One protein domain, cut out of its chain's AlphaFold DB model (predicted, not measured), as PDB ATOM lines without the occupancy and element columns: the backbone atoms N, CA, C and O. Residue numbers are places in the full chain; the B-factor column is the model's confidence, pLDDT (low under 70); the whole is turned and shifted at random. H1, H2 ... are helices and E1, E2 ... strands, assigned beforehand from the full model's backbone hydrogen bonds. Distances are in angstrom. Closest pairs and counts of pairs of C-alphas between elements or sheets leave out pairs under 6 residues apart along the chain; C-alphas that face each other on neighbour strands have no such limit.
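What this domain is: This is residues 3 to 35 and 45 to 75 of the 78 residues of the protein "Cyclic nucleotide-binding domain-containing protein" of Ichthyophthirius multifiliis (strain G5) (UniProt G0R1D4). One long helix, H2, reaches out from a loose looped stretch, residues 9 to 35, that holds the short helix H1; residues 3 to 8 stick out at the far end from H2. The printed part has 64 residues, with one named strand and two named helices in the order E1, H1, H2, and is mostly helix. It is extended, a rod of 69 by 22 by 21 A, with a radius of gyration of the C-alphas of 20.6 A.

Where its parts are: H2, residues 46 to 69, runs 34.2 A from C-alpha 46 at (-30.891, -12.544, -34.107) to C-alpha 69 at (-62.716, -0.083, -34.887). H1, residues 20 to 24, spans 6.5 A. E1, residues 7 to 9, spans 6.4 A from C-alpha 7 at (-7.629, -2.717, -16.386).

How they stand to each other: H2, with residues 46 to 49 alone, only just touches H1, with 3 pairs of C-alphas within 8 A; the closest, of Leu 23 and Lys 46, are 5.4 A apart. In H1 and H2 every O i to N i+4 pair is within hydrogen-bond range. E1 is apart from H1 and H2 and pairs with no named strand.

The domain as a whole: The farthest C-alphas, of Gln 5 and Asn 72, are 69.1 A apart. Residues 36 to 44 are cut out, with 20.1 A between C-alphas 35 and 45. Residues 3 to 5 have pLDDT under 70.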
ATOM      1  N   SER A   3     -10.562  -4.514 -10.603       61.75
ATOM      2  CA  SER A   3      -9.283  -4.126 -11.193       61.75
ATOM      3  C   SER A   3      -8.286  -5.267 -11.059       61.75
ATOM      4  O   SER A   3      -8.083  -5.770  -9.955       61.75
ATOM      5  N   ASP A   4      -7.628  -5.619 -12.156       68.31
ATOM      6  CA  ASP A   4      -6.355  -6.339 -12.137       68.31
ATOM      7  C   ASP A   4      -5.412  -5.664 -13.139       68.31
ATOM      8  O   ASP A   4      -5.847  -5.246 -14.214       68.31
ATOM      9  N   GLN A   5      -4.152  -5.467 -12.749       64.81
ATOM     10  CA  GLN A   5      -3.120  -4.782 -13.545       64.81
ATOM     11  C   GLN A   5      -3.592  -3.493 -14.260       64.81
ATOM     12  O   GLN A   5      -3.290  -3.260 -15.429       64.81
ATOM     13  N   GLY A   6      -4.381  -2.659 -13.573       70.75
ATOM     14  CA  GLY A   6      -4.847  -1.362 -14.084       70.75
ATOM     15  C   GLY A   6      -5.998  -1.409 -15.099       70.75
ATOM     16  O   GLY A   6      -6.502  -0.351 -15.472       70.75
ATOM     17  N   HIS A   7      -6.470  -2.591 -15.504       74.94
ATOM     18  CA  HIS A   7      -7.629  -2.717 -16.386       74.94
ATOM     19  C   HIS A   7      -8.906  -2.937 -15.574       74.94
ATOM     20  O   HIS A   7      -9.020  -3.879 -14.786       74.94
ATOM     21  N   LEU A   8      -9.885  -2.053 -15.778       80.38
ATOM     22  CA  LEU A   8     -11.224  -2.208 -15.225       80.38
ATOM     23  C   LEU A   8     -12.023  -3.169 -16.097       80.38
ATOM     24  O   LEU A   8     -12.148  -2.970 -17.304       80.38
ATOM     25  N   TYR A   9     -12.619  -4.173 -15.468       86.44
ATOM     26  CA  TYR A   9     -13.568  -5.058 -16.127       86.44
ATOM     27  C   TYR A   9     -14.870  -5.165 -15.333       86.44
ATOM     28  O   TYR A   9     -14.932  -5.000 -14.104       86.44
ATOM     29  N   TYR A  10     -15.939  -5.438 -16.072       88.81
ATOM     30  CA  TYR A  10     -17.235  -5.798 -15.520       88.81
ATOM     31  C   TYR A  10     -17.315  -7.320 -15.362       88.81
ATOM     32  O   TYR A  10     -16.869  -8.056 -16.240       88.81
ATOM     33  N   ILE A  11     -17.860  -7.792 -14.239       91.88
ATOM     34  CA  ILE A  11     -18.102  -9.220 -14.006       91.88
ATOM     35  C   ILE A  11     -19.580  -9.486 -14.233       91.88
ATOM     36  O   ILE A  11     -20.421  -8.890 -13.567       91.88
ATOM     37  N   VAL A  12     -19.851 -10.413 -15.141       93.94
ATOM     38  CA  VAL A  12     -21.177 -10.970 -15.398       93.94
ATOM     39  C   VAL A  12     -21.358 -12.187 -14.493       93.94
ATOM     40  O   VAL A  12     -20.479 -13.052 -14.434       93.94
ATOM     41  N   LEU A  13     -22.463 -12.232 -13.756       94.88
ATOM     42  CA  LEU A  13     -22.784 -13.296 -12.809       94.88
ATOM     43  C   LEU A  13     -23.795 -14.285 -13.401       94.88
ATOM     44  O   LEU A  13     -24.369 -14.088 -14.471       94.88
ATOM     45  N   LYS A  14     -24.012 -15.400 -12.697       95.00
ATOM     46  CA  LYS A  14     -25.025 -16.387 -13.085       95.00
ATOM     47  C   LYS A  14     -26.406 -15.727 -13.144       95.00
ATOM     48  O   LYS A  14     -26.854 -15.159 -12.155       95.00
ATOM     49  N   GLY A  15     -27.099 -15.915 -14.265       94.44
ATOM     50  CA  GLY A  15     -28.431 -15.355 -14.510       94.44
ATOM     51  C   GLY A  15     -28.411 -14.045 -15.293       94.44
ATOM     52  O   GLY A  15     -29.442 -13.671 -15.844       94.44
ATOM     53  N   ASP A  16     -27.252 -13.397 -15.411       94.06
ATOM     54  CA  ASP A  16     -27.104 -12.212 -16.247       94.06
ATOM     55  C   ASP A  16     -27.100 -12.583 -17.740       94.06
ATOM     56  O   ASP A  16     -26.722 -13.686 -18.148       94.06
ATOM     57  N   SER A  17     -27.477 -11.612 -18.570       92.62
ATOM     58  CA  SER A  17     -27.418 -11.684 -20.030       92.62
ATOM     59  C   SER A  17     -26.417 -10.676 -20.591       92.62
ATOM     60  O   SER A  17     -26.174  -9.636 -19.983       92.62
ATOM     61  N   PHE A  18     -25.878 -10.952 -21.777       92.38
ATOM     62  CA  PHE A  18     -25.004 -10.034 -22.509       92.38
ATOM     63  C   PHE A  18     -25.192 -10.191 -24.023       92.38
ATOM     64  O   PHE A  18     -25.613 -11.246 -24.504       92.38
ATOM     65  N   GLY A  19     -24.826  -9.161 -24.788       90.06
ATOM     66  CA  GLY A  19     -24.919  -9.163 -26.255       90.06
ATOM     67  C   GLY A  19     -26.276  -8.703 -26.797       90.06
ATOM     68  O   GLY A  19     -26.535  -8.815 -27.994       90.06
ATOM     69  N   GLU A  20     -27.122  -8.142 -25.940       89.75
ATOM     70  CA  GLU A  20     -28.451  -7.615 -26.242       89.75
ATOM     71  C   GLU A  20     -28.424  -6.466 -27.257       89.75
ATOM     72  O   GLU A  20     -29.311  -6.360 -28.104       89.75
ATOM     73  N   ILE A  21     -27.363  -5.655 -27.253       87.94
ATOM     74  CA  ILE A  21     -27.196  -4.559 -28.217       87.94
ATOM     75  C   ILE A  21     -27.162  -5.102 -29.652       87.94
ATOM     76  O   ILE A  21     -27.762  -4.506 -30.544       87.94
ATOM     77  N   ALA A  22     -26.526  -6.254 -29.885       87.12
ATOM     78  CA  ALA A  22     -26.460  -6.870 -31.212       87.12
ATOM     79  C   ALA A  22     -27.813  -7.454 -31.674       87.12
ATOM     80  O   ALA A  22     -28.011  -7.679 -32.869       87.12
ATOM     81  N   LEU A  23     -28.750  -7.695 -30.749       87.69
ATOM     82  CA  LEU A  23     -30.120  -8.100 -31.080       87.69
ATOM     83  C   LEU A  23     -30.978  -6.895 -31.475       87.69
ATOM     84  O   LEU A  23     -31.761  -6.984 -32.417       87.69
ATOM     85  N   LEU A  24     -30.813  -5.768 -30.779       84.31
ATOM     86  CA  LEU A  24     -31.581  -4.542 -31.024       84.31
ATOM     87  C   LEU A  24     -31.037  -3.709 -32.190       84.31
ATOM     88  O   LEU A  24     -31.762  -2.912 -32.781       84.31
ATOM     89  N   THR A  25     -29.758  -3.870 -32.513       81.56
ATOM     90  CA  THR A  25     -29.058  -3.053 -33.507       81.56
ATOM     91  C   THR A  25     -28.335  -3.930 -34.532       81.56
ATOM     92  O   THR A  25     -28.241  -5.146 -34.390       81.56
ATOM     93  N   ASN A  26     -27.814  -3.323 -35.600       77.75
ATOM     94  CA  ASN A  26     -26.871  -3.973 -36.524       77.75
ATOM     95  C   ASN A  26     -25.402  -3.741 -36.119       77.75
ATOM     96  O   ASN A  26     -24.507  -3.866 -36.950       77.75
ATOM     97  N   GLN A  27     -25.142  -3.370 -34.862       84.56
ATOM     98  CA  GLN A  27     -23.783  -3.145 -34.377       84.56
ATOM     99  C   GLN A  27     -23.084  -4.467 -34.034       84.56
ATOM    100  O   GLN A  27     -23.713  -5.454 -33.648       84.56
ATOM    101  N   THR A  28     -21.760  -4.477 -34.183       83.00
ATOM    102  CA  THR A  28     -20.895  -5.597 -33.797       83.00
ATOM    103  C   THR A  28     -20.786  -5.722 -32.272       83.00
ATOM    104  O   THR A  28     -21.267  -4.871 -31.522       83.00
ATOM    105  N   ARG A  29     -20.161  -6.807 -31.782       83.38
ATOM    106  CA  ARG A  29     -19.930  -7.000 -30.340       83.38
ATOM    107  C   ARG A  29     -19.145  -5.823 -29.759       83.38
ATOM    108  O   ARG A  29     -18.042  -5.533 -30.206       83.38
ATOM    109  N   THR A  30     -19.707  -5.208 -28.723       86.44
ATOM    110  CA  THR A  30     -19.135  -4.048 -28.025       86.44
ATOM    111  C   THR A  30     -18.144  -4.433 -26.925       86.44
ATOM    112  O   THR A  30     -17.391  -3.587 -26.457       86.44
ATOM    113  N   ALA A  31     -18.128  -5.705 -26.514       87.25
ATOM    114  CA  ALA A  31     -17.237  -6.231 -25.487       87.25
ATOM    115  C   ALA A  31     -16.862  -7.698 -25.756       87.25
ATOM    116  O   ALA A  31     -17.616  -8.456 -26.377       87.25
ATOM    117  N   THR A  32     -15.705  -8.100 -25.230       89.44
ATOM    118  CA  THR A  32     -15.239  -9.491 -25.194       89.44
ATOM    119  C   THR A  32     -15.487 -10.067 -23.806       89.44
ATOM    120  O   THR A  32     -15.160  -9.432 -22.807       89.44
ATOM    121  N   LEU A  33     -16.042 -11.278 -23.740       92.06
ATOM    122  CA  LEU A  33     -16.200 -12.022 -22.493       92.06
ATOM    123  C   LEU A  33     -15.266 -13.227 -22.488       92.06
ATOM    124  O   LEU A  33     -15.083 -13.887 -23.510       92.06
ATOM    125  N   ILE A  34     -14.712 -13.516 -21.313       93.44
ATOM    126  CA  ILE A  34     -13.855 -14.671 -21.059       93.44
ATOM    127  C   ILE A  34     -14.464 -15.441 -19.889       93.44
ATOM    128  O   ILE A  34     -14.705 -14.868 -18.823       93.44
ATOM    129  N   CYS A  35     -14.722 -16.733 -20.083       94.69
ATOM    130  CA  CYS A  35     -15.207 -17.602 -19.016       94.69
ATOM    131  C   CYS A  35     -14.107 -17.788 -17.962       94.69
ATOM    132  O   CYS A  35     -12.996 -18.196 -18.289       94.69
ATOM    133  N   SER A  45     -30.397 -16.468 -31.244       92.38
ATOM    134  CA  SER A  45     -29.968 -15.901 -32.520       92.38
ATOM    135  C   SER A  45     -30.794 -14.663 -32.862       92.38
ATOM    136  O   SER A  45     -31.969 -14.559 -32.501       92.38
ATOM    137  N   LYS A  46     -30.196 -13.740 -33.620       90.25
ATOM    138  CA  LYS A  46     -30.891 -12.544 -34.107       90.25
ATOM    139  C   LYS A  46     -32.143 -12.891 -34.915       90.25
ATOM    140  O   LYS A  46     -33.201 -12.339 -34.655       90.25
ATOM    141  N   GLN A  47     -32.051 -13.880 -35.805       92.62
ATOM    142  CA  GLN A  47     -33.190 -14.356 -36.593       92.62
ATOM    143  C   GLN A  47     -34.337 -14.877 -35.709       92.62
ATOM    144  O   GLN A  47     -35.503 -14.588 -35.975       92.62
ATOM    145  N   ALA A  48     -34.029 -15.634 -34.649       94.06
ATOM    146  CA  ALA A  48     -35.048 -16.118 -33.720       94.06
ATOM    147  C   ALA A  48     -35.687 -14.959 -32.938       94.06
ATOM    148  O   ALA A  48     -36.910 -14.906 -32.815       94.06
ATOM    149  N   PHE A  49     -34.874 -14.010 -32.464       92.81
ATOM    150  CA  PHE A  49     -35.350 -12.800 -31.792       92.81
ATOM    151  C   PHE A  49     -36.282 -11.971 -32.690       92.81
ATOM    152  O   PHE A  49     -37.399 -11.651 -32.285       92.81
ATOM    153  N   GLU A  50     -35.868 -11.687 -33.927       92.00
ATOM    154  CA  GLU A  50     -36.667 -10.954 -34.916       92.00
ATOM    155  C   GLU A  50     -37.971 -11.686 -35.251       92.00
ATOM    156  O   GLU A  50     -39.023 -11.056 -35.340       92.00
ATOM    157  N   GLY A  51     -37.940 -13.017 -35.366       94.06
ATOM    158  CA  GLY A  51     -39.140 -13.821 -35.597       94.06
ATOM    159  C   GLY A  51     -40.154 -13.746 -34.451       94.06
ATOM    160  O   GLY A  51     -41.361 -13.701 -34.697       94.06
ATOM    161  N   ILE A  52     -39.685 -13.703 -33.202       94.06
ATOM    162  CA  ILE A  52     -40.545 -13.543 -32.019       94.06
ATOM    163  C   ILE A  52     -41.102 -12.116 -31.959       94.06
ATOM    164  O   ILE A  52     -42.316 -11.930 -31.845       94.06
ATOM    165  N   MET A  53     -40.235 -11.110 -32.089       92.88
ATOM    166  CA  MET A  53     -40.626  -9.702 -31.994       92.88
ATOM    167  C   MET A  53     -41.531  -9.262 -33.145       92.88
ATOM    168  O   MET A  53     -42.474  -8.505 -32.922       92.88
ATOM    169  N   GLY A  54     -41.309  -9.768 -34.359       92.31
ATOM    170  CA  GLY A  54     -42.169  -9.504 -35.513       92.31
ATOM    171  C   GLY A  54     -43.604  -9.973 -35.271       92.31
ATOM    172  O   GLY A  54     -44.539  -9.185 -35.410       92.31
ATOM    173  N   LYS A  55     -43.777 -11.219 -34.809       93.62
ATOM    174  CA  LYS A  55     -45.097 -11.770 -34.452       93.62
ATOM    175  C   LYS A  55     -45.764 -10.978 -33.329       93.62
ATOM    176  O   LYS A  55     -46.961 -10.707 -33.394       93.62
ATOM    177  N   TYR A  56     -44.995 -10.593 -32.311       94.75
ATOM    178  CA  TYR A  56     -45.505  -9.787 -31.205       94.75
ATOM    179  C   TYR A  56     -45.980  -8.402 -31.671       94.75
ATOM    180  O   TYR A  56     -47.085  -7.981 -31.334       94.75
ATOM    181  N   ASN A  57     -45.195  -7.714 -32.503       94.62
ATOM    182  CA  ASN A  57     -45.564  -6.403 -33.043       94.62
ATOM    183  C   ASN A  57     -46.803  -6.474 -33.942       94.62
ATOM    184  O   ASN A  57     -47.657  -5.584 -33.884       94.62
ATOM    185  N   GLU A  58     -46.932  -7.531 -34.745       95.94
ATOM    186  CA  GLU A  58     -48.128  -7.775 -35.554       95.94
ATOM    187  C   GLU A  58     -49.362  -7.970 -34.666       95.94
ATOM    188  O   GLU A  58     -50.404  -7.358 -34.913       95.94
ATOM    189  N   TYR A  59     -49.236  -8.766 -33.601       96.69
ATOM    190  CA  TYR A  59     -50.299  -8.966 -32.620       96.69
ATOM    191  C   TYR A  59     -50.728  -7.644 -31.966       96.69
ATOM    192  O   TYR A  59     -51.906  -7.295 -32.014       96.69
ATOM    193  N   VAL A  60     -49.779  -6.866 -31.432       96.50
ATOM    194  CA  VAL A  60     -50.060  -5.570 -30.786       96.50
ATOM    195  C   VAL A  60     -50.712  -4.588 -31.762       96.50
ATOM    196  O   VAL A  60     -51.614  -3.839 -31.390       96.50
ATOM    197  N   THR A  61     -50.278  -4.585 -33.022       96.56
ATOM    198  CA  THR A  61     -50.864  -3.720 -34.053       96.56
ATOM    199  C   THR A  61     -52.305  -4.120 -34.357       96.56
ATOM    200  O   THR A  61     -53.176  -3.252 -34.407       96.56
ATOM    201  N   LYS A  62     -52.583  -5.419 -34.513       96.31
ATOM    202  CA  LYS A  62     -53.945  -5.926 -34.740       96.31
ATOM    203  C   LYS A  62     -54.874  -5.603 -33.575       96.31
ATOM    204  O   LYS A  62     -55.971  -5.113 -33.815       96.31
ATOM    205  N   ASP A  63     -54.424  -5.821 -32.345       96.44
ATOM    206  CA  ASP A  63     -55.202  -5.521 -31.138       96.44
ATOM    207  C   ASP A  63     -55.596  -4.036 -31.071       96.44
ATOM    208  O   ASP A  63     -56.771  -3.694 -30.918       96.44
ATOM    209  N   ARG A  64     -54.637  -3.138 -31.341       94.56
ATOM    210  CA  ARG A  64     -54.899  -1.692 -31.431       94.56
ATOM    211  C   ARG A  64     -55.913  -1.345 -32.520       94.56
ATOM    212  O   ARG A  64     -56.786  -0.516 -32.284       94.56
ATOM    213  N   LEU A  65     -55.817  -1.956 -33.702       93.56
ATOM    214  CA  LEU A  65     -56.773  -1.713 -34.788       93.56
ATOM    215  C   LEU A  65     -58.182  -2.181 -34.417       93.56
ATOM    216  O   LEU A  65     -59.141  -1.441 -34.638       93.56
ATOM    217  N   ILE A  66     -58.300  -3.366 -33.818       92.50
ATOM    218  CA  ILE A  66     -59.577  -3.911 -33.348       92.50
ATOM    219  C   ILE A  66     -60.206  -2.963 -32.324       92.50
ATOM    220  O   ILE A  66     -61.385  -2.637 -32.451       92.50
ATOM    221  N   PHE A  67     -59.425  -2.465 -31.361       93.62
ATOM    222  CA  PHE A  67     -59.892  -1.483 -30.382       93.62
ATOM    223  C   PHE A  67     -60.408  -0.196 -31.044       93.62
ATOM    224  O   PHE A  67     -61.517   0.247 -30.751       93.62
ATOM    225  N   LEU A  68     -59.654   0.393 -31.979       92.69
ATOM    226  CA  LEU A  68     -60.077   1.625 -32.658       92.69
ATOM    227  C   LEU A  68     -61.362   1.418 -33.474       92.69
ATOM    228  O   LEU A  68     -62.251   2.268 -33.456       92.69
ATOM    229  N   GLN A  69     -61.511   0.264 -34.128       88.31
ATOM    230  CA  GLN A  69     -62.716  -0.083 -34.887       88.31
ATOM    231  C   GLN A  69     -63.973  -0.237 -34.018       88.31
ATOM    232  O   GLN A  69     -65.080  -0.240 -34.562       88.31
ATOM    233  N   GLN A  70     -63.858  -0.325 -32.688       89.69
ATOM    234  CA  GLN A  70     -65.029  -0.327 -31.804       89.69
ATOM    235  C   GLN A  70     -65.784   1.006 -31.855       89.69
ATOM    236  O   GLN A  70     -67.000   1.033 -31.656       89.69
ATOM    237  N   PHE A  71     -65.105   2.105 -32.189       91.12
ATOM    238  CA  PHE A  71     -65.727   3.417 -32.250       91.12
ATOM    239  C   PHE A  71     -66.209   3.751 -33.662       91.12
ATOM    240  O   PHE A  71     -65.455   3.735 -34.634       91.12
ATOM    241  N   ASN A  72     -67.484   4.124 -33.778       83.94
ATOM    242  CA  ASN A  72     -68.126   4.385 -35.070       83.94
ATOM    243  C   ASN A  72     -67.483   5.532 -35.866       83.94
ATOM    244  O   ASN A  72     -67.582   5.540 -37.089       83.94
ATOM    245  N   PHE A  73     -66.800   6.468 -35.202       83.81
ATOM    246  CA  PHE A  73     -66.106   7.568 -35.874       83.81
ATOM    247  C   PHE A  73     -64.867   7.103 -36.656       83.81
ATOM    248  O   PHE A  73     -64.565   7.675 -37.696       83.81
ATOM    249  N   PHE A  74     -64.188   6.037 -36.211       77.62
ATOM    250  CA  PHE A  74     -63.050   5.443 -36.923       77.62
ATOM    251  C   PHE A  74     -63.472   4.468 -38.031       77.62
ATOM    252  O   PHE A  74     -62.643   4.075 -38.846       77.62
ATOM    253  N   LYS A  75     -64.757   4.090 -38.099       70.25
ATOM    254  CA  LYS A  75     -65.304   3.276 -39.200       70.25
ATOM    255  C   LYS A  75     -65.519   4.085 -40.484       70.25
ATOM    256  O   LYS A  75     -65.747   3.494 -41.533       70.25
TER     257      LYS A  75